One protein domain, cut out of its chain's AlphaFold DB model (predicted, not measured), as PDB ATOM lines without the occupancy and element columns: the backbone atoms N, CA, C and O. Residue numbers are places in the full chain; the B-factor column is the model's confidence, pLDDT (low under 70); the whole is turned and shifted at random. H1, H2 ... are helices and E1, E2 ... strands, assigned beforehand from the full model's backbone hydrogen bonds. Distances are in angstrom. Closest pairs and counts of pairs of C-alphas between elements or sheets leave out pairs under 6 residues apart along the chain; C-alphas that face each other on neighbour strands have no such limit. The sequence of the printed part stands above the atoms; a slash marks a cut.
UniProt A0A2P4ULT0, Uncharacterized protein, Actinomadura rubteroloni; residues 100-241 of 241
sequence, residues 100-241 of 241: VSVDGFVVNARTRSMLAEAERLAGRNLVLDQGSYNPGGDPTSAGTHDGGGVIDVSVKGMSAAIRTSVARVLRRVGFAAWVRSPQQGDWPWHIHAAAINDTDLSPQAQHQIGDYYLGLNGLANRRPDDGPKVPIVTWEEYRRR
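What this domain is: This is residues 100 to 241 of the 241 residues of an uncharacterized protein of Actinomadura rubteroloni (UniProt A0A2P4ULT0). A four-stranded sheet is sandwiched between helices, with H1 and H2 over one face and H3 over the other, as three layers. A small hairpin, E1 and E2, sits beside the start of H1, and short H4 lies at the outside near H1. The printed part has 142 residues, with four named helices and six named strands in the order E1 E2 H1 E3 E4 H2 E5 E6 H3 H4. The larger sheet runs E3 E4 E6 E5, antiparallel throughout, and its strands' lines turn by 95 degrees from edge to edge. The class is mixed, with under half of the residues, 70, in named elements; the whole is compact and rounded, radius of gyration of the C-alphas 13.4 A, spans 35 by 31 by 30 A.

How they stand to each other: E1, residues 100 to 102, and E2, residues 105 to 108, form an antiparallel hairpin, with N 100 and O 107 2.8 A apart. H1 is residues 109 to 122. E3, residues 128 to 130, and E4, residues 150 to 154, form a hairpin, N 129 to O 152 2.8 A. After H2, residues 160 to 172, E5, residues 175 to 180, and E6, residues 190 to 195, form another, N 178 to O 192 2.8 A. E4 and E6 are antiparallel neighbours, N 153 to O 191 2.8 A. E4, H2 and E5 make a split strand-helix-strand unit, two strands running the same way with E6 between them, its crossover right-handed. H1 is on the sheet at a height of 9.4 A, slantwise at 49 degrees to E6 on the local plane; Thr 111 and Ala 195 have their closest C-alphas, 6.6 A. H2, on the same face at 8.7 A, runs along E5 at 5 degrees on the local plane; their closest C-alphas, Ala 167 and Ala 177, are 5.7 A apart. H2 touches H1 with residues 165 to 170 alone, at a steep tilt of 49 degrees, opposite ways; the closest C-alphas, Ala 118 and Leu 170, are 5.5 A apart. H3, residues 203 to 213, is on the opposite face at 9.3 A, across E5 at 87 degrees on the local plane; their closest C-alphas, Ala 176 and Ile 209, are 6.0 A apart. H4, residues 235 to 239, is not on the sheet and is close but not clearly touching H1, the C-alphas of Met 114 and Trp 235 being 7.2 A apart. In H1, H2, H3 and H4 every O i to N i+4 pair is within hydrogen-bond range.

Where its parts are: E1 begins at C-alpha 100, (202.660, 215.319, 149.577). H1 spans 19.8 A, H2 18.5 A, E6 16.2 A, H3 15.7 A, E5 14.6 A and E4 13.5 A. H4 ends at C-alpha 239, (185.606, 226.016, 155.137).

The domain as a whole: The C-alphas of Asp 186 and Arg 240 are farthest apart, 38.8 A. The printed part has no cut; the links E3 to E4 and H3 to H4 are long, 19 and 21 residues. Mean pLDDT of the printed part is 96.2; residues 137, 139 and 141 are under 70.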
ATOM      1  N   VAL A 100     202.316 214.584 150.801       98.31
ATOM      2  CA  VAL A 100     202.660 215.319 149.577       98.31
ATOM      3  C   VAL A 100     203.931 216.136 149.817       98.31
ATOM      4  O   VAL A 100     204.261 216.420 150.964       98.31
ATOM      5  N   SER A 101     204.634 216.513 148.745       97.81
ATOM      6  CA  SER A 101     205.802 217.396 148.829       97.81
ATOM      7  C   SER A 101     205.418 218.850 148.536       97.81
ATOM      8  O   SER A 101     204.650 219.102 147.604       97.81
ATOM      9  N   VAL A 102     205.935 219.782 149.336       97.38
ATOM     10  CA  VAL A 102     205.860 221.243 149.172       97.38
ATOM     11  C   VAL A 102     207.255 221.794 149.452       97.38
ATOM     12  O   VAL A 102     207.809 221.499 150.506       97.38
ATOM     13  N   ASP A 103     207.847 222.523 148.505       95.12
ATOM     14  CA  ASP A 103     209.221 223.057 148.598       95.12
ATOM     15  C   ASP A 103     210.293 222.012 148.971       95.12
ATOM     16  O   ASP A 103     211.288 222.315 149.619       95.12
ATOM     17  N   GLY A 104     210.088 220.749 148.582       95.75
ATOM     18  CA  GLY A 104     210.976 219.636 148.941       95.75
ATOM     19  C   GLY A 104     210.705 219.018 150.320       95.75
ATOM     20  O   GLY A 104     211.240 217.953 150.617       95.75
ATOM     21  N   PHE A 105     209.809 219.596 151.122       97.81
ATOM     22  CA  PHE A 105     209.406 219.077 152.428       97.81
ATOM     23  C   PHE A 105     208.116 218.263 152.355       97.81
ATOM     24  O   PHE A 105     207.255 218.496 151.508       97.81
ATOM     25  N   VAL A 106     207.959 217.297 153.261       98.38
ATOM     26  CA  VAL A 106     206.742 216.481 153.343       98.38
ATOM     27  C   VAL A 106     205.698 217.192 154.201       98.38
ATOM     28  O   VAL A 106     205.986 217.636 155.302       98.38
ATOM     29  N   VAL A 107     204.454 217.253 153.733       98.69
ATOM     30  CA  VAL A 107     203.271 217.644 154.521       98.69
ATOM     31  C   VAL A 107     202.103 216.726 154.163       98.69
ATOM     32  O   VAL A 107     202.192 215.951 153.213       98.69
ATOM     33  N   ASN A 108     200.989 216.771 154.892       98.62
ATOM     34  CA  ASN A 108     199.766 216.090 154.447       98.62
ATOM     35  C   ASN A 108     198.909 216.985 153.537       98.62
ATOM     36  O   ASN A 108     199.060 218.209 153.498       98.62
ATOM     37  N   ALA A 109     198.016 216.363 152.763       98.69
ATOM     38  CA  ALA A 109     197.186 217.053 151.779       98.69
ATOM     39  C   ALA A 109     196.320 218.158 152.406       98.69
ATOM     40  O   ALA A 109     196.153 219.208 151.782       98.69
ATOM     41  N   ARG A 110     195.817 217.948 153.631       98.56
ATOM     42  CA  ARG A 110     195.060 218.949 154.397       98.56
ATOM     43  C   ARG A 110     195.916 220.175 154.714       98.56
ATOM     44  O   ARG A 110     195.505 221.286 154.395       98.56
ATOM     45  N   THR A 111     197.122 219.975 155.242       98.81
ATOM     46  CA  THR A 111     198.088 221.041 155.565       98.81
ATOM     47  C   THR A 111     198.486 221.827 154.321       98.81
ATOM     48  O   THR A 111     198.465 223.053 154.346       98.81
ATOM     49  N   ARG A 112     198.751 221.145 153.196       98.75
ATOM     50  CA  ARG A 112     199.003 221.811 151.906       98.75
ATOM     51  C   ARG A 112     197.823 222.690 151.481       98.75
ATOM     52  O   ARG A 112     198.034 223.801 151.015       98.75
ATOM     53  N   SER A 113     196.585 222.210 151.614       98.75
ATOM     54  CA  SER A 113     195.399 223.006 151.268       98.75
ATOM     55  C   SER A 113     195.220 224.223 152.177       98.75
ATOM     56  O   SER A 113     194.855 225.286 151.684       98.75
ATOM     57  N   MET A 114     195.510 224.091 153.473       98.81
ATOM     58  CA  MET A 114     195.507 225.225 154.400       98.81
ATOM     59  C   MET A 114     196.604 226.242 154.048       98.81
ATOM     60  O   MET A 114     196.343 227.442 154.058       98.81
ATOM     61  N   LEU A 115     197.809 225.775 153.701       98.81
ATOM     62  CA  LEU A 115     198.917 226.631 153.269       98.81
ATOM     63  C   LEU A 115     198.561 227.405 151.994       98.81
ATOM     64  O   LEU A 115     198.679 228.625 151.987       98.81
ATOM     65  N   ALA A 116     198.032 226.726 150.974       98.75
ATOM     66  CA  ALA A 116     197.611 227.362 149.725       98.75
ATOM     67  C   ALA A 116     196.533 228.441 149.947       98.75
ATOM     68  O   ALA A 116     196.550 229.495 149.313       98.75
ATOM     69  N   GLU A 117     195.603 228.213 150.880       98.81
ATOM     70  CA  GLU A 117     194.606 229.224 151.232       98.81
ATOM     71  C   GLU A 117     195.223 230.406 151.997       98.81
ATOM     72  O   GLU A 117     194.875 231.561 151.745       98.81
ATOM     73  N   ALA A 118     196.185 230.150 152.887       98.81
ATOM     74  CA  ALA A 118     196.933 231.214 153.550       98.81
ATOM     75  C   ALA A 118     197.737 232.061 152.547       98.81
ATOM     76  O   ALA A 118     197.731 233.286 152.662       98.81
ATOM     77  N   GLU A 119     198.371 231.442 151.548       98.69
ATOM     78  CA  GLU A 119     199.072 232.128 150.452       98.69
ATOM     79  C   GLU A 119     198.123 233.013 149.641       98.69
ATOM     80  O   GLU A 119     198.402 234.198 149.421       98.69
ATOM     81  N   ARG A 120     196.953 232.472 149.270       98.62
ATOM     82  CA  ARG A 120     195.900 233.209 148.560       98.62
ATOM     83  C   ARG A 120     195.458 234.448 149.340       98.62
ATOM     84  O   ARG A 120     195.347 235.526 148.762       98.62
ATOM     85  N   LEU A 121     195.228 234.313 150.648       98.44
ATOM     86  CA  LEU A 121     194.833 235.424 151.521       98.44
ATOM     87  C   LEU A 121     195.966 236.423 151.782       98.44
ATOM     88  O   LEU A 121     195.700 237.609 151.977       98.44
ATOM     89  N   ALA A 122     197.215 235.959 151.817       97.56
ATOM     90  CA  ALA A 122     198.382 236.818 151.984       97.56
ATOM     91  C   ALA A 122     198.772 237.557 150.696       97.56
ATOM     92  O   ALA A 122     199.554 238.506 150.767       97.56
ATOM     93  N   GLY A 123     198.278 237.106 149.536       97.56
ATOM     94  CA  GLY A 123     198.702 237.597 148.227       97.56
ATOM     95  C   GLY A 123     200.176 237.303 147.940       97.56
ATOM     96  O   GLY A 123     200.837 238.097 147.272       97.56
ATOM     97  N   ARG A 124     200.725 236.216 148.504       95.81
ATOM     98  CA  ARG A 124     202.134 235.834 148.339       95.81
ATOM     99  C   ARG A 124     202.352 234.347 148.578       95.81
ATOM    100  O   ARG A 124     201.677 233.759 149.418       95.81
ATOM    101  N   ASN A 125     203.385 233.811 147.940       96.38
ATOM    102  CA  ASN A 125     203.868 232.465 148.223       96.38
ATOM    103  C   ASN A 125     204.598 232.438 149.574       96.38
ATOM    104  O   ASN A 125     205.297 233.396 149.939       96.38
ATOM    105  N   LEU A 126     204.427 231.343 150.306       98.12
ATOM    106  CA  LEU A 126     205.014 231.088 151.613       98.12
ATOM    107  C   LEU A 126     205.951 229.885 151.495       98.12
ATOM    108  O   LEU A 126     205.500 228.751 151.408       98.12
ATOM    109  N   VAL A 127     207.255 230.159 151.505       98.00
ATOM    110  CA  VAL A 127     208.291 229.125 151.376       98.00
ATOM    111  C   VAL A 127     208.474 228.405 152.704       98.00
ATOM    112  O   VAL A 127     208.572 229.066 153.742       98.00
ATOM    113  N   LEU A 128     208.545 227.077 152.680       98.25
ATOM    114  CA  LEU A 128     208.818 226.285 153.881       98.25
ATOM    115  C   LEU A 128     210.320 226.215 154.192       98.25
ATOM    116  O   LEU A 128     211.131 225.995 153.298       98.25
ATOM    117  N   ASP A 129     210.670 226.361 155.472       95.81
ATOM    118  CA  ASP A 129     211.993 226.010 156.016       95.81
ATOM    119  C   ASP A 129     211.984 224.578 156.592       95.81
ATOM    120  O   ASP A 129     213.023 223.921 156.639       95.81
ATOM    121  N   GLN A 130     210.809 224.078 157.004       96.25
ATOM    122  CA  GLN A 130     210.616 222.717 157.506       96.25
ATOM    123  C   GLN A 130     209.169 222.239 157.304       96.25
ATOM    124  O   GLN A 130     208.212 223.012 157.396       96.25
ATOM    125  N   GLY A 131     208.999 220.938 157.053       96.81
ATOM    126  CA  GLY A 131     207.692 220.285 156.922       96.81
ATOM    127  C   GLY A 131     207.327 219.360 158.081       96.81
ATOM    128  O   GLY A 131     207.968 219.332 159.129       96.81
ATOM    129  N   SER A 132     206.278 218.580 157.860       98.12
ATOM    130  CA  SER A 132     205.755 217.553 158.758       98.12
ATOM    131  C   SER A 132     206.454 216.196 158.566       98.12
ATOM    132  O   SER A 132     207.139 215.962 157.571       98.12
ATOM    133  N   TYR A 133     206.178 215.250 159.465       96.75
ATOM    134  CA  TYR A 133     206.675 213.870 159.437       96.75
ATOM    135  C   TYR A 133     208.207 213.780 159.388       96.75
ATOM    136  O   TYR A 133     208.756 212.953 158.659       96.75
ATOM    137  N   ASN A 134     208.881 214.631 160.163       92.25
ATOM    138  CA  ASN A 134     210.332 214.801 160.166       92.25
ATOM    139  C   ASN A 134     210.969 214.415 161.521       92.25
ATOM    140  O   ASN A 134     211.596 215.263 162.164       92.25
ATOM    141  N   PRO A 135     210.794 213.165 162.001       87.25
ATOM    142  CA  PRO A 135     211.329 212.749 163.290       87.25
ATOM    143  C   PRO A 135     212.852 212.841 163.327       87.25
ATOM    144  O   PRO A 135     213.539 212.236 162.505       87.25
ATOM    145  N   GLY A 136     213.371 213.597 164.296       75.00
ATOM    146  CA  GLY A 136     214.809 213.814 164.470       75.00
ATOM    147  C   GLY A 136     215.466 214.713 163.416       75.00
ATOM    148  O   GLY A 136     216.690 214.797 163.401       75.00
ATOM    149  N   GLY A 137     214.689 215.374 162.549       66.69
ATOM    150  CA  GLY A 137     215.243 216.240 161.504       66.69
ATOM    151  C   GLY A 137     215.800 217.570 162.019       66.69
ATOM    152  O   GLY A 137     216.798 218.047 161.488       66.69
ATOM    153  N   ASP A 138     215.211 218.129 163.079       73.75
ATOM    154  CA  ASP A 138     215.790 219.235 163.847       73.75
ATOM    155  C   ASP A 138     215.571 218.976 165.352       73.75
ATOM    156  O   ASP A 138     214.422 218.934 165.811       73.75
ATOM    157  N   PRO A 139     216.637 218.782 166.152       69.31
ATOM    158  CA  PRO A 139     216.503 218.543 167.587       69.31
ATOM    159  C   PRO A 139     215.897 219.735 168.347       69.31
ATOM    160  O   PRO A 139     215.288 219.535 169.401       69.31
ATOM    161  N   THR A 140     216.007 220.959 167.825       71.12
ATOM    162  CA  THR A 140     215.465 222.173 168.460       71.12
ATOM    163  C   THR A 140     213.935 222.227 168.406       71.12
ATOM    164  O   THR A 140     213.302 222.819 169.282       71.12
ATOM    165  N   SER A 141     213.325 221.511 167.453       69.94
ATOM    166  CA  SER A 141     211.869 221.369 167.315       69.94
ATOM    167  C   SER A 141     211.222 220.541 168.434       69.94
ATOM    168  O   SER A 141     209.996 220.482 168.525       69.94
ATOM    169  N   ALA A 142     212.005 219.849 169.271       85.25
ATOM    170  CA  ALA A 142     211.508 219.019 170.374       85.25
ATOM    171  C   ALA A 142     210.392 218.022 169.969       85.25
ATOM    172  O   ALA A 142     209.492 217.724 170.754       85.25
ATOM    173  N   GLY A 143     210.437 217.513 168.734       91.31
ATOM    174  CA  GLY A 143     209.502 216.515 168.206       91.31
ATOM    175  C   GLY A 143     208.149 217.048 167.712       91.31
ATOM    176  O   GLY A 143     207.251 216.268 167.383       91.31
ATOM    177  N   THR A 144     207.941 218.367 167.641       95.06
ATOM    178  CA  THR A 144     206.679 218.940 167.123       95.06
ATOM    179  C   THR A 144     206.434 218.558 165.658       95.06
ATOM    180  O   THR A 144     205.298 218.295 165.274       95.06
ATOM    181  N   HIS A 145     207.493 218.402 164.860       97.56
ATOM    182  CA  HIS A 145     207.413 218.018 163.445       97.56
ATOM    183  C   HIS A 145     207.378 216.504 163.193       97.56
ATOM    184  O   HIS A 145     207.287 216.086 162.040       97.56
ATOM    185  N   ASP A 146     207.421 215.660 164.228       96.75
ATOM    186  CA  ASP A 146     207.473 214.198 164.065       96.75
ATOM    187  C   ASP A 146     206.202 213.635 163.406       96.75
ATOM    188  O   ASP A 146     206.227 212.568 162.790       96.75
ATOM    189  N   GLY A 147     205.085 214.358 163.540       97.12
ATOM    190  CA  GLY A 147     203.779 214.028 162.977       97.12
ATOM    191  C   GLY A 147     203.351 214.935 161.823       97.12
ATOM    192  O   GLY A 147     204.133 215.723 161.302       97.12
ATOM    193  N   GLY A 148     202.091 214.809 161.414       97.94
ATOM    194  CA  GLY A 148     201.441 215.661 160.417       97.94
ATOM    195  C   GLY A 148     201.079 217.046 160.953       97.94
ATOM    196  O   GLY A 148     201.132 217.291 162.154       97.94
ATOM    197  N   GLY A 149     200.652 217.945 160.069       98.38
ATOM    198  CA  GLY A 149     200.015 219.200 160.470       98.38
ATOM    199  C   GLY A 149     200.951 220.359 160.804       98.38
ATOM    200  O   GLY A 149     200.452 221.463 160.988       98.38
ATOM    201  N   VAL A 150     202.266 220.156 160.894       98.69
ATOM    202  CA  VAL A 150     203.213 221.194 161.338       98.69
ATOM    203  C   VAL A 150     204.117 221.646 160.197       98.69
ATOM    204  O   VAL A 150     204.632 220.817 159.443       98.69
ATOM    205  N   ILE A 151     204.291 222.960 160.073       98.69
ATOM    206  CA  ILE A 151     205.170 223.612 159.103       98.69
ATOM    207  C   ILE A 151     205.925 224.766 159.763       98.69
ATOM    208  O   ILE A 151     205.363 225.469 160.606       98.69
ATOM    209  N   ASP A 152     207.152 224.999 159.303       98.50
ATOM    210  CA  ASP A 152     207.863 226.253 159.533       98.50
ATOM    211  C   ASP A 152     207.970 227.014 158.220       98.50
ATOM    212  O   ASP A 152     208.421 226.483 157.204       98.50
ATOM    213  N   VAL A 153     207.533 228.268 158.241       98.62
ATOM    214  CA  VAL A 153     207.550 229.164 157.088       98.62
ATOM    215  C   VAL A 153     208.729 230.117 157.206       98.62
ATOM    216  O   VAL A 153     208.893 230.814 158.217       98.62
ATOM    217  N   SER A 154     209.493 230.203 156.124       98.12
ATOM    218  CA  SER A 154     210.599 231.131 155.978       98.12
ATOM    219  C   SER A 154     210.133 232.575 156.055       98.12
ATOM    220  O   SER A 154     209.141 232.977 155.446       98.12
ATOM    221  N   VAL A 155     210.903 233.400 156.760       98.31
ATOM    222  CA  VAL A 155     210.657 234.849 156.856       98.31
ATOM    223  C   VAL A 155     211.696 235.678 156.109       98.31
ATOM    224  O   VAL A 155     211.792 236.896 156.305       98.31
ATOM    225  N   LYS A 156     212.488 235.038 155.243       96.88
ATOM    226  CA  LYS A 156     213.466 235.719 154.394       96.88
ATOM    227  C   LYS A 156     212.778 236.811 153.568       96.88
ATOM    228  O   LYS A 156     211.755 236.586 152.928       96.88
ATOM    229  N   GLY A 157     213.327 238.025 153.615       95.62
ATOM    230  CA  GLY A 157     212.755 239.189 152.926       95.62
ATOM    231  C   GLY A 157     211.455 239.737 153.535       95.62
ATOM    232  O   GLY A 157     210.842 240.625 152.947       95.62
ATOM    233  N   MET A 158     211.013 239.249 154.702       97.88
ATOM    234  CA  MET A 158     209.838 239.778 155.400       97.88
ATOM    235  C   MET A 158     210.234 240.785 156.484       97.88
ATOM    236  O   MET A 158     211.017 240.472 157.389       97.88
ATOM    237  N   SER A 159     209.613 241.968 156.448       97.94
ATOM    238  CA  SER A 159     209.606 242.903 157.578       97.94
ATOM    239  C   SER A 159     208.801 242.336 158.754       97.94
ATOM    240  O   SER A 159     207.997 241.418 158.582       97.94
ATOM    241  N   ALA A 160     208.961 242.905 159.953       98.06
ATOM    242  CA  ALA A 160     208.185 242.494 161.126       98.06
ATOM    243  C   ALA A 160     206.664 242.564 160.876       98.06
ATOM    244  O   ALA A 160     205.944 241.614 161.171       98.06
ATOM    245  N   ALA A 161     206.189 243.637 160.231       98.25
ATOM    246  CA  ALA A 161     204.778 243.799 159.878       98.25
ATOM    247  C   ALA A 161     204.275 242.688 158.939       98.25
ATOM    248  O   ALA A 161     203.170 242.172 159.121       98.25
ATOM    249  N   ILE A 162     205.100 242.280 157.968       98.38
ATOM    250  CA  ILE A 162     204.775 241.173 157.064       98.38
ATOM    251  C   ILE A 162     204.704 239.855 157.838       98.38
ATOM    252  O   ILE A 162     203.726 239.132 157.673       98.38
ATOM    253  N   ARG A 163     205.668 239.563 158.722       98.62
ATOM    254  CA  ARG A 163     205.658 238.336 159.544       98.62
ATOM    255  C   ARG A 163     204.381 238.236 160.376       98.62
ATOM    256  O   ARG A 163     203.713 237.205 160.366       98.62
ATOM    257  N   THR A 164     203.989 239.329 161.035       98.62
ATOM    258  CA  THR A 164     202.733 239.394 161.796       98.62
ATOM    259  C   THR A 164     201.509 239.219 160.894       98.62
ATOM    260  O   THR A 164     200.549 238.561 161.291       98.62
ATOM    261  N   SER A 165     201.516 239.783 159.682       98.62
ATOM    262  CA  SER A 165     200.423 239.593 158.721       98.62
ATOM    263  C   SER A 165     200.300 238.133 158.268       98.62
ATOM    264  O   SER A 165     199.200 237.582 158.282       98.62
ATOM    265  N   VAL A 166     201.425 237.476 157.962       98.81
ATOM    266  CA  VAL A 166     201.472 236.057 157.579       98.81
ATOM    267  C   VAL A 166     200.978 235.165 158.722       98.81
ATOM    268  O   VAL A 166     200.068 234.361 158.529       98.81
ATOM    269  N   ALA A 167     201.475 235.365 159.947       98.88
ATOM    270  CA  ALA A 167     200.984 234.633 161.115       98.88
ATOM    271  C   ALA A 167     199.471 234.835 161.330       98.88
ATOM    272  O   ALA A 167     198.757 233.897 161.682       98.88
ATOM    273  N   ARG A 168     198.948 236.042 161.066       98.88
ATOM    274  CA  ARG A 168     197.509 236.328 161.154       98.88
ATOM    275  C   ARG A 168     196.699 235.533 160.129       98.88
ATOM    276  O   ARG A 168     195.643 235.022 160.497       98.88
ATOM    277  N   VAL A 169     197.139 235.438 158.871       98.75
ATOM    278  CA  VAL A 169     196.394 234.666 157.857       98.75
ATOM    279  C   VAL A 169     196.457 233.164 158.122       98.75
ATOM    280  O   VAL A 169     195.428 232.507 158.008       98.75
ATOM    281  N   LEU A 170     197.598 232.646 158.589       98.94
ATOM    282  CA  LEU A 170     197.727 231.248 159.005       98.94
ATOM    283  C   LEU A 170     196.731 230.929 160.129       98.94
ATOM    284  O   LEU A 170     195.993 229.946 160.049       98.94
ATOM    285  N   ARG A 171     196.615 231.813 161.130       98.88
ATOM    286  CA  ARG A 171     195.609 231.666 162.192       98.88
ATOM    287  C   ARG A 171     194.172 231.707 161.668       98.88
ATOM    288  O   ARG A 171     193.338 230.927 162.115       98.88
ATOM    289  N   ARG A 172     193.871 232.573 160.692       98.69
ATOM    290  CA  ARG A 172     192.524 232.681 160.092       98.69
ATOM    291  C   ARG A 172     192.074 231.409 159.379       98.69
ATOM    292  O   ARG A 172     190.878 231.144 159.380       98.69
ATOM    293  N   VAL A 173     192.999 230.648 158.793       98.75
ATOM    294  CA  VAL A 173     192.691 229.376 158.113       98.75
ATOM    295  C   VAL A 173     192.792 228.162 159.045       98.75
ATOM    296  O   VAL A 173     192.629 227.030 158.607       98.75
ATOM    297  N   GLY A 174     193.036 228.378 160.339       98.69
ATOM    298  CA  GLY A 174     192.980 227.332 161.358       98.69
ATOM    299  C   GLY A 174     194.310 226.675 161.722       98.69
ATOM    300  O   GLY A 174     194.318 225.551 162.226       98.69
ATOM    301  N   PHE A 175     195.436 227.358 161.511       98.94
ATOM    302  CA  PHE A 175     196.678 227.026 162.211       98.94
ATOM    303  C   PHE A 175     196.734 227.695 163.593       98.94
ATOM    304  O   PHE A 175     196.354 228.852 163.755       98.94
ATOM    305  N   ALA A 176     197.310 227.024 164.585       98.88
ATOM    306  CA  ALA A 176     197.975 227.706 165.685       98.88
ATOM    307  C   ALA A 176     199.350 228.155 165.178       98.88
ATOM    308  O   ALA A 176     200.169 227.304 164.839       98.88
ATOM    309  N   ALA A 177     199.592 229.463 165.056       98.81
ATOM    310  CA  ALA A 177     200.812 229.976 164.425       98.81
ATOM    311  C   ALA A 177     201.501 231.068 165.244       98.81
ATOM    312  O   ALA A 177     200.830 231.962 165.761       98.81
ATOM    313  N   TRP A 178     202.831 231.050 165.309       98.69
ATOM    314  CA  TRP A 178     203.653 232.008 166.053       98.69
ATOM    315  C   TRP A 178     204.819 232.493 165.201       98.69
ATOM    316  O   TRP A 178     205.466 231.702 164.520       98.69
ATOM    317  N   VAL A 179     205.124 233.789 165.275       98.50
ATOM    318  CA  VAL A 179     206.399 234.302 164.763       98.50
ATOM    319  C   VAL A 179     207.458 233.964 165.808       98.50
ATOM    320  O   VAL A 179     207.397 234.484 166.920       98.50
ATOM    321  N   ARG A 180     208.397 233.082 165.471       97.88
ATOM    322  CA  ARG A 180     209.486 232.671 166.360       97.88
ATOM    323  C   ARG A 180     210.699 233.560 166.172       97.88
ATOM    324  O   ARG A 180     211.011 233.954 165.047       97.88
ATOM    325  N   SER A 181     211.374 233.873 167.274       95.94
ATOM    326  CA  SER A 181     212.580 234.701 167.278       95.94
ATOM    327  C   SER A 181     213.741 234.050 168.039       95.94
ATOM    328  O   SER A 181     213.491 233.260 168.955       95.94
ATOM    329  N   PRO A 182     215.001 234.442 167.755       95.38
ATOM    330  CA  PRO A 182     216.174 233.963 168.498       95.38
ATOM    331  C   PRO A 182     216.170 234.316 169.994       95.38
ATOM    332  O   PRO A 182     216.934 233.767 170.774       95.38
ATOM    333  N   GLN A 183     215.315 235.248 170.433       94.31
ATOM    334  CA  GLN A 183     215.163 235.559 171.861       94.31
ATOM    335  C   GLN A 183     214.321 234.510 172.607       94.31
ATOM    336  O   GLN A 183     214.274 234.522 173.835       94.31
ATOM    337  N   GLN A 184     213.620 233.636 171.878       93.19
ATOM    338  CA  GLN A 184     212.745 232.609 172.444       93.19
ATOM    339  C   GLN A 184     213.414 231.227 172.525       93.19
ATOM    340  O   GLN A 184     212.896 230.364 173.233       93.19
ATOM    341  N   GLY A 185     214.536 231.025 171.831       90.81
ATOM    342  CA  GLY A 185     215.295 229.774 171.792       90.81
ATOM    343  C   GLY A 185     216.379 229.793 170.713       90.81
ATOM    344  O   GLY A 185     216.547 230.795 170.018       90.81
ATOM    345  N   ASP A 186     217.113 228.685 170.597       90.56
ATOM    346  CA  ASP A 186     218.234 228.520 169.663       90.56
ATOM    347  C   ASP A 186     217.746 228.183 168.245       90.56
ATOM    348  O   ASP A 186     217.890 227.070 167.749       90.56
ATOM    349  N   TRP A 187     217.078 229.150 167.620       92.12
ATOM    350  CA  TRP A 187     216.565 229.053 166.256       92.12
ATOM    351  C   TRP A 187     216.571 230.424 165.575       92.12
ATOM    352  O   TRP A 187     216.406 231.462 166.233       92.12
ATOM    353  N   PRO A 188     216.724 230.475 164.240       94.69
ATOM    354  CA  PRO A 188     216.557 231.712 163.495       94.69
ATOM    355  C   PRO A 188     215.096 232.174 163.523       94.69
ATOM    356  O   PRO A 188     214.181 231.469 163.955       94.69
ATOM    357  N   TRP A 189     214.858 233.382 163.017       97.75
ATOM    358  CA  TRP A 189     213.493 233.835 162.781       97.75
ATOM    359  C   TRP A 189     212.780 232.918 161.779       97.75
ATOM    360  O   TRP A 189     213.307 232.683 160.697       97.75
ATOM    361  N   HIS A 190     211.565 232.493 162.112       98.25
ATOM    362  CA  HIS A 190     210.658 231.736 161.240       98.25
ATOM    363  C   HIS A 190     209.212 231.914 161.734       98.25
ATOM    364  O   HIS A 190     208.973 232.540 162.773       98.25
ATOM    365  N   ILE A 191     208.221 231.411 160.998       98.75
ATOM    366  CA  ILE A 191     206.844 231.297 161.500       98.75
ATOM    367  C   ILE A 191     206.525 229.821 161.681       98.75
ATOM    368  O   ILE A 191     206.395 229.104 160.697       98.75
ATOM    369  N   HIS A 192     206.351 229.404 162.929       98.69
ATOM    370  CA  HIS A 192     205.937 228.050 163.271       98.69
ATOM    371  C   HIS A 192     204.415 227.953 163.250       98.69
ATOM    372  O   HIS A 192     203.752 228.778 163.888       98.69
ATOM    373  N   ALA A 193     203.853 226.968 162.551       98.88
ATOM    374  CA  ALA A 193     202.411 226.787 162.437       98.88
ATOM    375  C   ALA A 193     201.996 225.312 162.528       98.88
ATOM    376  O   ALA A 193     202.470 224.472 161.770       98.88
ATOM    377  N   ALA A 194     201.046 225.014 163.418       98.88
ATOM    378  CA  ALA A 194     200.477 223.685 163.624       98.88
ATOM    379  C   ALA A 194     198.973 223.683 163.307       98.88
ATOM    380  O   ALA A 194     198.205 224.498 163.819       98.88
ATOM    381  N   ALA A 195     198.537 222.789 162.425       98.81
ATOM    382  CA  ALA A 195     197.174 222.714 161.926       98.81
ATOM    383  C   ALA A 195     196.241 222.181 163.017       98.81
ATOM    384  O   ALA A 195     196.308 221.013 163.402       98.81
ATOM    385  N   ILE A 196     195.331 223.028 163.498       98.81
ATOM    386  CA  ILE A 196     194.367 222.646 164.531       98.81
ATOM    387  C   ILE A 196     193.558 221.444 164.036       98.81
ATOM    388  O   ILE A 196     193.179 221.373 162.858       98.81
ATOM    389  N   ASN A 197     193.281 220.506 164.947       98.38
ATOM    390  CA  ASN A 197     192.559 219.264 164.681       98.38
ATOM    391  C   ASN A 197     193.214 218.282 163.690       98.38
ATOM    392  O   ASN A 197     192.585 217.277 163.365       98.38
ATOM    393  N   ASP A 198     194.444 218.500 163.217       98.56
ATOM    394  CA  ASP A 198     195.107 217.486 162.393       98.56
ATOM    395  C   ASP A 198     195.379 216.213 163.217       98.56
ATOM    396  O   ASP A 198     196.024 216.247 164.264       98.56
ATOM    397  N   THR A 199     194.836 215.076 162.778       97.56
ATOM    398  CA  THR A 199     194.888 213.837 163.565       97.56
ATOM    399  C   THR A 199     196.211 213.092 163.479       97.56
ATOM    400  O   THR A 199     196.374 212.094 164.177       97.56
ATOM    401  N   ASP A 200     197.144 213.572 162.656       97.69
ATOM    402  CA  ASP A 200     198.495 213.029 162.565       97.69
ATOM    403  C   ASP A 200     199.505 213.809 163.425       97.69
ATOM    404  O   ASP A 200     200.681 213.442 163.431       97.69
ATOM    405  N   LEU A 201     199.091 214.858 164.154       98.19
ATOM    406  CA  LEU A 201     199.980 215.649 165.018       98.19
ATOM    407  C   LEU A 201     200.747 214.775 166.018       98.19
ATOM    408  O   LEU A 201     200.186 213.870 166.651       98.19
ATOM    409  N   SER A 202     202.016 215.115 166.248       97.50
ATOM    410  CA  SER A 202     202.773 214.556 167.370       97.50
ATOM    411  C   SER A 202     202.176 215.011 168.713       97.50
ATOM    412  O   SER A 202     201.503 216.046 168.766       97.50
ATOM    413  N   PRO A 203     202.402 214.278 169.821       96.25
ATOM    414  CA  PRO A 203     201.937 214.700 171.146       96.25
ATOM    415  C   PRO A 203     202.379 216.123 171.517       96.25
ATOM    416  O   PRO A 203     201.609 216.898 172.079       96.25
ATOM    417  N   GLN A 204     203.609 216.494 171.160       96.44
ATOM    418  CA  GLN A 204     204.163 217.816 171.424       96.44
ATOM    419  C   GLN A 204     203.410 218.890 170.642       96.44
ATOM    420  O   GLN A 204     203.005 219.888 171.233       96.44
ATOM    421  N   ALA A 205     203.125 218.660 169.358       98.25
ATOM    422  CA  ALA A 205     202.336 219.595 168.566       98.25
ATOM    423  C   ALA A 205     200.878 219.694 169.059       98.25
ATOM    424  O   ALA A 205     200.319 220.788 169.107       98.25
ATOM    425  N   GLN A 206     200.269 218.594 169.521       98.19
ATOM    426  CA  GLN A 206     198.942 218.627 170.161       98.19
ATOM    427  C   GLN A 206     198.930 219.534 171.397       98.19
ATOM    428  O   GLN A 206     198.004 220.326 171.570       98.19
ATOM    429  N   HIS A 207     199.975 219.466 172.229       98.00
ATOM    430  CA  HIS A 207     200.111 220.348 173.386       98.00
ATOM    431  C   HIS A 207     200.204 221.822 172.985       98.00
ATOM    432  O   HIS A 207     199.595 222.660 173.647       98.00
ATOM    433  N   GLN A 208     200.906 222.135 171.891       98.62
ATOM    434  CA  GLN A 208     200.971 223.502 171.370       98.62
ATOM    435  C   GLN A 208     199.596 224.015 170.941       98.62
ATOM    436  O   GLN A 208     199.279 225.174 171.203       98.62
ATOM    437  N   ILE A 209     198.757 223.165 170.339       98.69
ATOM    438  CA  ILE A 209     197.378 223.538 170.001       98.69
ATOM    439  C   ILE A 209     196.574 223.866 171.262       98.69
ATOM    440  O   ILE A 209     195.917 224.905 171.312       98.69
ATOM    441  N   GLY A 210     196.629 223.019 172.292       98.44
ATOM    442  CA  GLY A 210     195.930 223.302 173.547       98.44
ATOM    443  C   GLY A 210     196.412 224.590 174.205       98.44
ATOM    444  O   GLY A 210     195.602 225.435 174.577       98.44
ATOM    445  N   ASP A 211     197.727 224.791 174.264       98.69
ATOM    446  CA  ASP A 211     198.337 226.011 174.790       98.69
ATOM    447  C   ASP A 211     197.889 227.251 173.986       98.69
ATOM    448  O   ASP A 211     197.553 228.273 174.584       98.69
ATOM    449  N   TYR A 212     197.759 227.150 172.657       98.75
ATOM    450  CA  TYR A 212     197.225 228.222 171.808       98.75
ATOM    451  C   TYR A 212     195.785 228.613 172.170       98.75
ATOM    452  O   TYR A 212     195.491 229.799 172.338       98.75
ATOM    453  N   TYR A 213     194.894 227.632 172.352       98.50
ATOM    454  CA  TYR A 213     193.514 227.879 172.793       98.50
ATOM    455  C   TYR A 213     193.432 228.534 174.175       98.50
ATOM    456  O   TYR A 213     192.472 229.251 174.458       98.50
ATOM    457  N   LEU A 214     194.434 228.302 175.022       98.12
ATOM    458  CA  LEU A 214     194.546 228.884 176.357       98.12
ATOM    459  C   LEU A 214     195.279 230.234 176.368       98.12
ATOM    460  O   LEU A 214     195.522 230.790 177.436       98.12
ATOM    461  N   GLY A 215     195.617 230.782 175.196       98.25
ATOM    462  CA  GLY A 215     196.290 232.074 175.073       98.25
ATOM    463  C   GLY A 215     197.782 232.033 175.412       98.25
ATOM    464  O   GLY A 215     198.346 233.062 175.784       98.25
ATOM    465  N   LEU A 216     198.420 230.870 175.285       98.56
ATOM    466  CA  LEU A 216     199.828 230.627 175.598       98.56
ATOM    467  C   LEU A 216     200.656 230.413 174.317       98.56
ATOM    468  O   LEU A 216     200.144 230.093 173.245       98.56
ATOM    469  N   ASN A 217     201.968 230.588 174.426       97.69
ATOM    470  CA  ASN A 217     202.898 230.638 173.294       97.69
ATOM    471  C   ASN A 217     203.315 229.270 172.709       97.69
ATOM    472  O   ASN A 217     204.177 229.231 171.824       97.69
ATOM    473  N   GLY A 218     202.778 228.160 173.226       96.44
ATOM    474  CA  GLY A 218     203.123 226.799 172.791       96.44
ATOM    475  C   GLY A 218     204.592 226.405 173.017       96.44
ATOM    476  O   GLY A 218     205.092 225.504 172.349       96.44
ATOM    477  N   LEU A 219     205.317 227.093 173.901       96.19
ATOM    478  CA  LEU A 219     206.663 226.707 174.337       96.19
ATOM    479  C   LEU A 219     206.606 226.088 175.736       96.19
ATOM    480  O   LEU A 219     205.651 226.293 176.484       96.19
ATOM    481  N   ALA A 220     207.671 225.386 176.132       94.12
ATOM    482  CA  ALA A 220     207.760 224.732 177.442       94.12
ATOM    483  C   ALA A 220     207.527 225.693 178.627       94.12
ATOM    484  O   ALA A 220     206.972 225.291 179.646       94.12
ATOM    485  N   ASN A 221     207.901 226.970 178.481       95.12
ATOM    486  CA  ASN A 221     207.701 227.993 179.511       95.12
ATOM    487  C   ASN A 221     206.245 228.460 179.664       95.12
ATOM    488  O   ASN A 221     205.957 229.182 180.617       95.12
ATOM    489  N   ARG A 222     205.355 228.091 178.728       96.19
ATOM    490  CA  ARG A 222     203.926 228.427 178.729       96.19
ATOM    491  C   ARG A 222     203.645 229.911 178.989       96.19
ATOM    492  O   ARG A 222     202.664 230.257 179.642       96.19
ATOM    493  N   ARG A 223     204.510 230.805 178.498       97.50
ATOM    494  CA  ARG A 223     204.281 232.254 178.592       97.50
ATOM    495  C   ARG A 223     203.095 232.666 177.705       97.50
ATOM    496  O   ARG A 223     202.736 231.911 176.798       97.50
ATOM    497  N   PRO A 224     202.499 233.849 177.933       98.38
ATOM    498  CA  PRO A 224     201.412 234.345 177.096       98.38
ATOM    499  C   PRO A 224     201.772 234.363 175.604       98.38
ATOM    500  O   PRO A 224     202.904 234.676 175.236       98.38
ATOM    501  N   ASP A 225     200.800 234.037 174.754       98.25
ATOM    502  CA  ASP A 225     200.900 234.169 173.299       98.25
ATOM    503  C   ASP A 225     201.059 235.643 172.903       98.25
ATOM    504  O   ASP A 225     200.164 236.459 173.148       98.25
ATOM    505  N   ASP A 226     202.160 235.961 172.229       96.25
ATOM    506  CA  ASP A 226     202.523 237.288 171.725       96.25
ATOM    507  C   ASP A 226     202.112 237.522 170.257       96.25
ATOM    508  O   ASP A 226     202.316 238.607 169.709       96.25
ATOM    509  N   GLY A 227     201.497 236.529 169.606       96.88
ATOM    510  CA  GLY A 227     201.080 236.621 168.212       96.88
ATOM    511  C   GLY A 227     199.778 237.407 167.970       96.88
ATOM    512  O   GLY A 227     199.045 237.774 168.897       96.88
ATOM    513  N   PRO A 228     199.431 237.647 166.689       98.00
ATOM    514  CA  PRO A 228     198.250 238.420 166.311       98.00
ATOM    515  C   PRO A 228     196.954 237.733 166.757       98.00
ATOM    516  O   PRO A 228     196.726 236.555 166.477       98.00
ATOM    517  N   LYS A 229     196.060 238.479 167.409       97.44
ATOM    518  CA  LYS A 229     194.778 237.947 167.891       97.44
ATOM    519  C   LYS A 229     193.754 237.873 166.756       97.44
ATOM    520  O   LYS A 229     193.511 238.856 166.057       97.44
ATOM    521  N   VAL A 230     193.171 236.693 166.575       97.62
ATOM    522  CA  VAL A 230     192.043 236.409 165.676       97.62
ATOM    523  C   VAL A 230     191.118 235.409 166.372       97.62
ATOM    524  O   VAL A 230     191.591 234.693 167.259       97.62
ATOM    525  N   PRO A 231     189.831 235.319 165.995       97.62
ATOM    526  CA  PRO A 231     188.996 234.206 166.428       97.62
ATOM    527  C   PRO A 231     189.665 232.881 166.053       97.62
ATOM    528  O   PRO A 231     190.012 232.679 164.889       97.62
ATOM    529  N   ILE A 232     189.862 232.001 167.034       98.12
ATOM    530  CA  ILE A 232     190.443 230.681 166.790       98.12
ATOM    531  C   ILE A 232     189.393 229.823 166.091       98.12
ATOM    532  O   ILE A 232     188.270 229.690 166.580       98.12
ATOM    533  N   VAL A 233     189.767 229.255 164.949       97.75
ATOM    534  CA  VAL A 233     188.916 228.378 164.141       97.75
ATOM    535  C   VAL A 233     189.674 227.115 163.768       97.75
ATOM    536  O   VAL A 233     190.898 227.127 163.673       97.75
ATOM    537  N   THR A 234     188.962 226.023 163.528       98.12
ATOM    538  CA  THR A 234     189.523 224.871 162.808       98.12
ATOM    539  C   THR A 234     189.463 225.112 161.296       98.12
ATOM    540  O   THR A 234     188.715 225.971 160.819       98.12
ATOM    541  N   TRP A 235     190.210 224.330 160.513       98.50
ATOM    542  CA  TRP A 235     190.090 224.355 159.049       98.50
ATOM    543  C   TRP A 235     188.668 224.023 158.583       98.50
ATOM    544  O   TRP A 235     188.135 224.632 157.659       98.50
ATOM    545  N   GLU A 236     188.023 223.065 159.245       97.75
ATOM    546  CA  GLU A 236     186.666 222.641 158.924       97.75
ATOM    547  C   GLU A 236     185.635 223.731 159.252       97.75
ATOM    548  O   GLU A 236     184.708 223.954 158.476       97.75
ATOM    549  N   GLU A 237     185.804 224.444 160.370       97.31
ATOM    550  CA  GLU A 237     184.994 225.617 160.712       97.31
ATOM    551  C   GLU A 237     185.216 226.757 159.714       97.31
ATOM    552  O   GLU A 237     184.249 227.412 159.334       97.31
ATOM    553  N   TYR A 238     186.457 226.978 159.269       98.12
ATOM    554  CA  TYR A 238     186.789 227.975 158.253       98.12
ATOM    555  C   TYR A 238     186.102 227.675 156.914       98.12
ATOM    556  O   TYR A 238     185.443 228.545 156.354       98.12
ATOM    557  N   ARG A 239     186.181 226.431 156.431       97.56
ATOM    558  CA  ARG A 239     185.606 226.016 155.137       97.56
ATOM    559  C   ARG A 239     184.080 226.059 155.062       97.56
ATOM    560  O   ARG A 239     183.538 225.954 153.968       97.56
ATOM    561  N   ARG A 240     183.393 226.111 156.205       95.38
ATOM    562  CA  ARG A 240     181.926 226.195 156.277       95.38
ATOM    563  C   ARG A 240     181.401 227.634 156.281       95.38
ATOM    564  O   ARG A 240     180.185 227.803 156.322       95.38
ATOM    565  N   ARG A 241     182.287 228.631 156.313       84.81
ATOM    566  CA  ARG A 241     181.939 230.056 156.308       84.81
ATOM    567  C   ARG A 241     181.846 230.622 154.901       84.81
ATOM    568  O   ARG A 241     182.456 230.030 153.986       84.81
TER     569      ARG A 241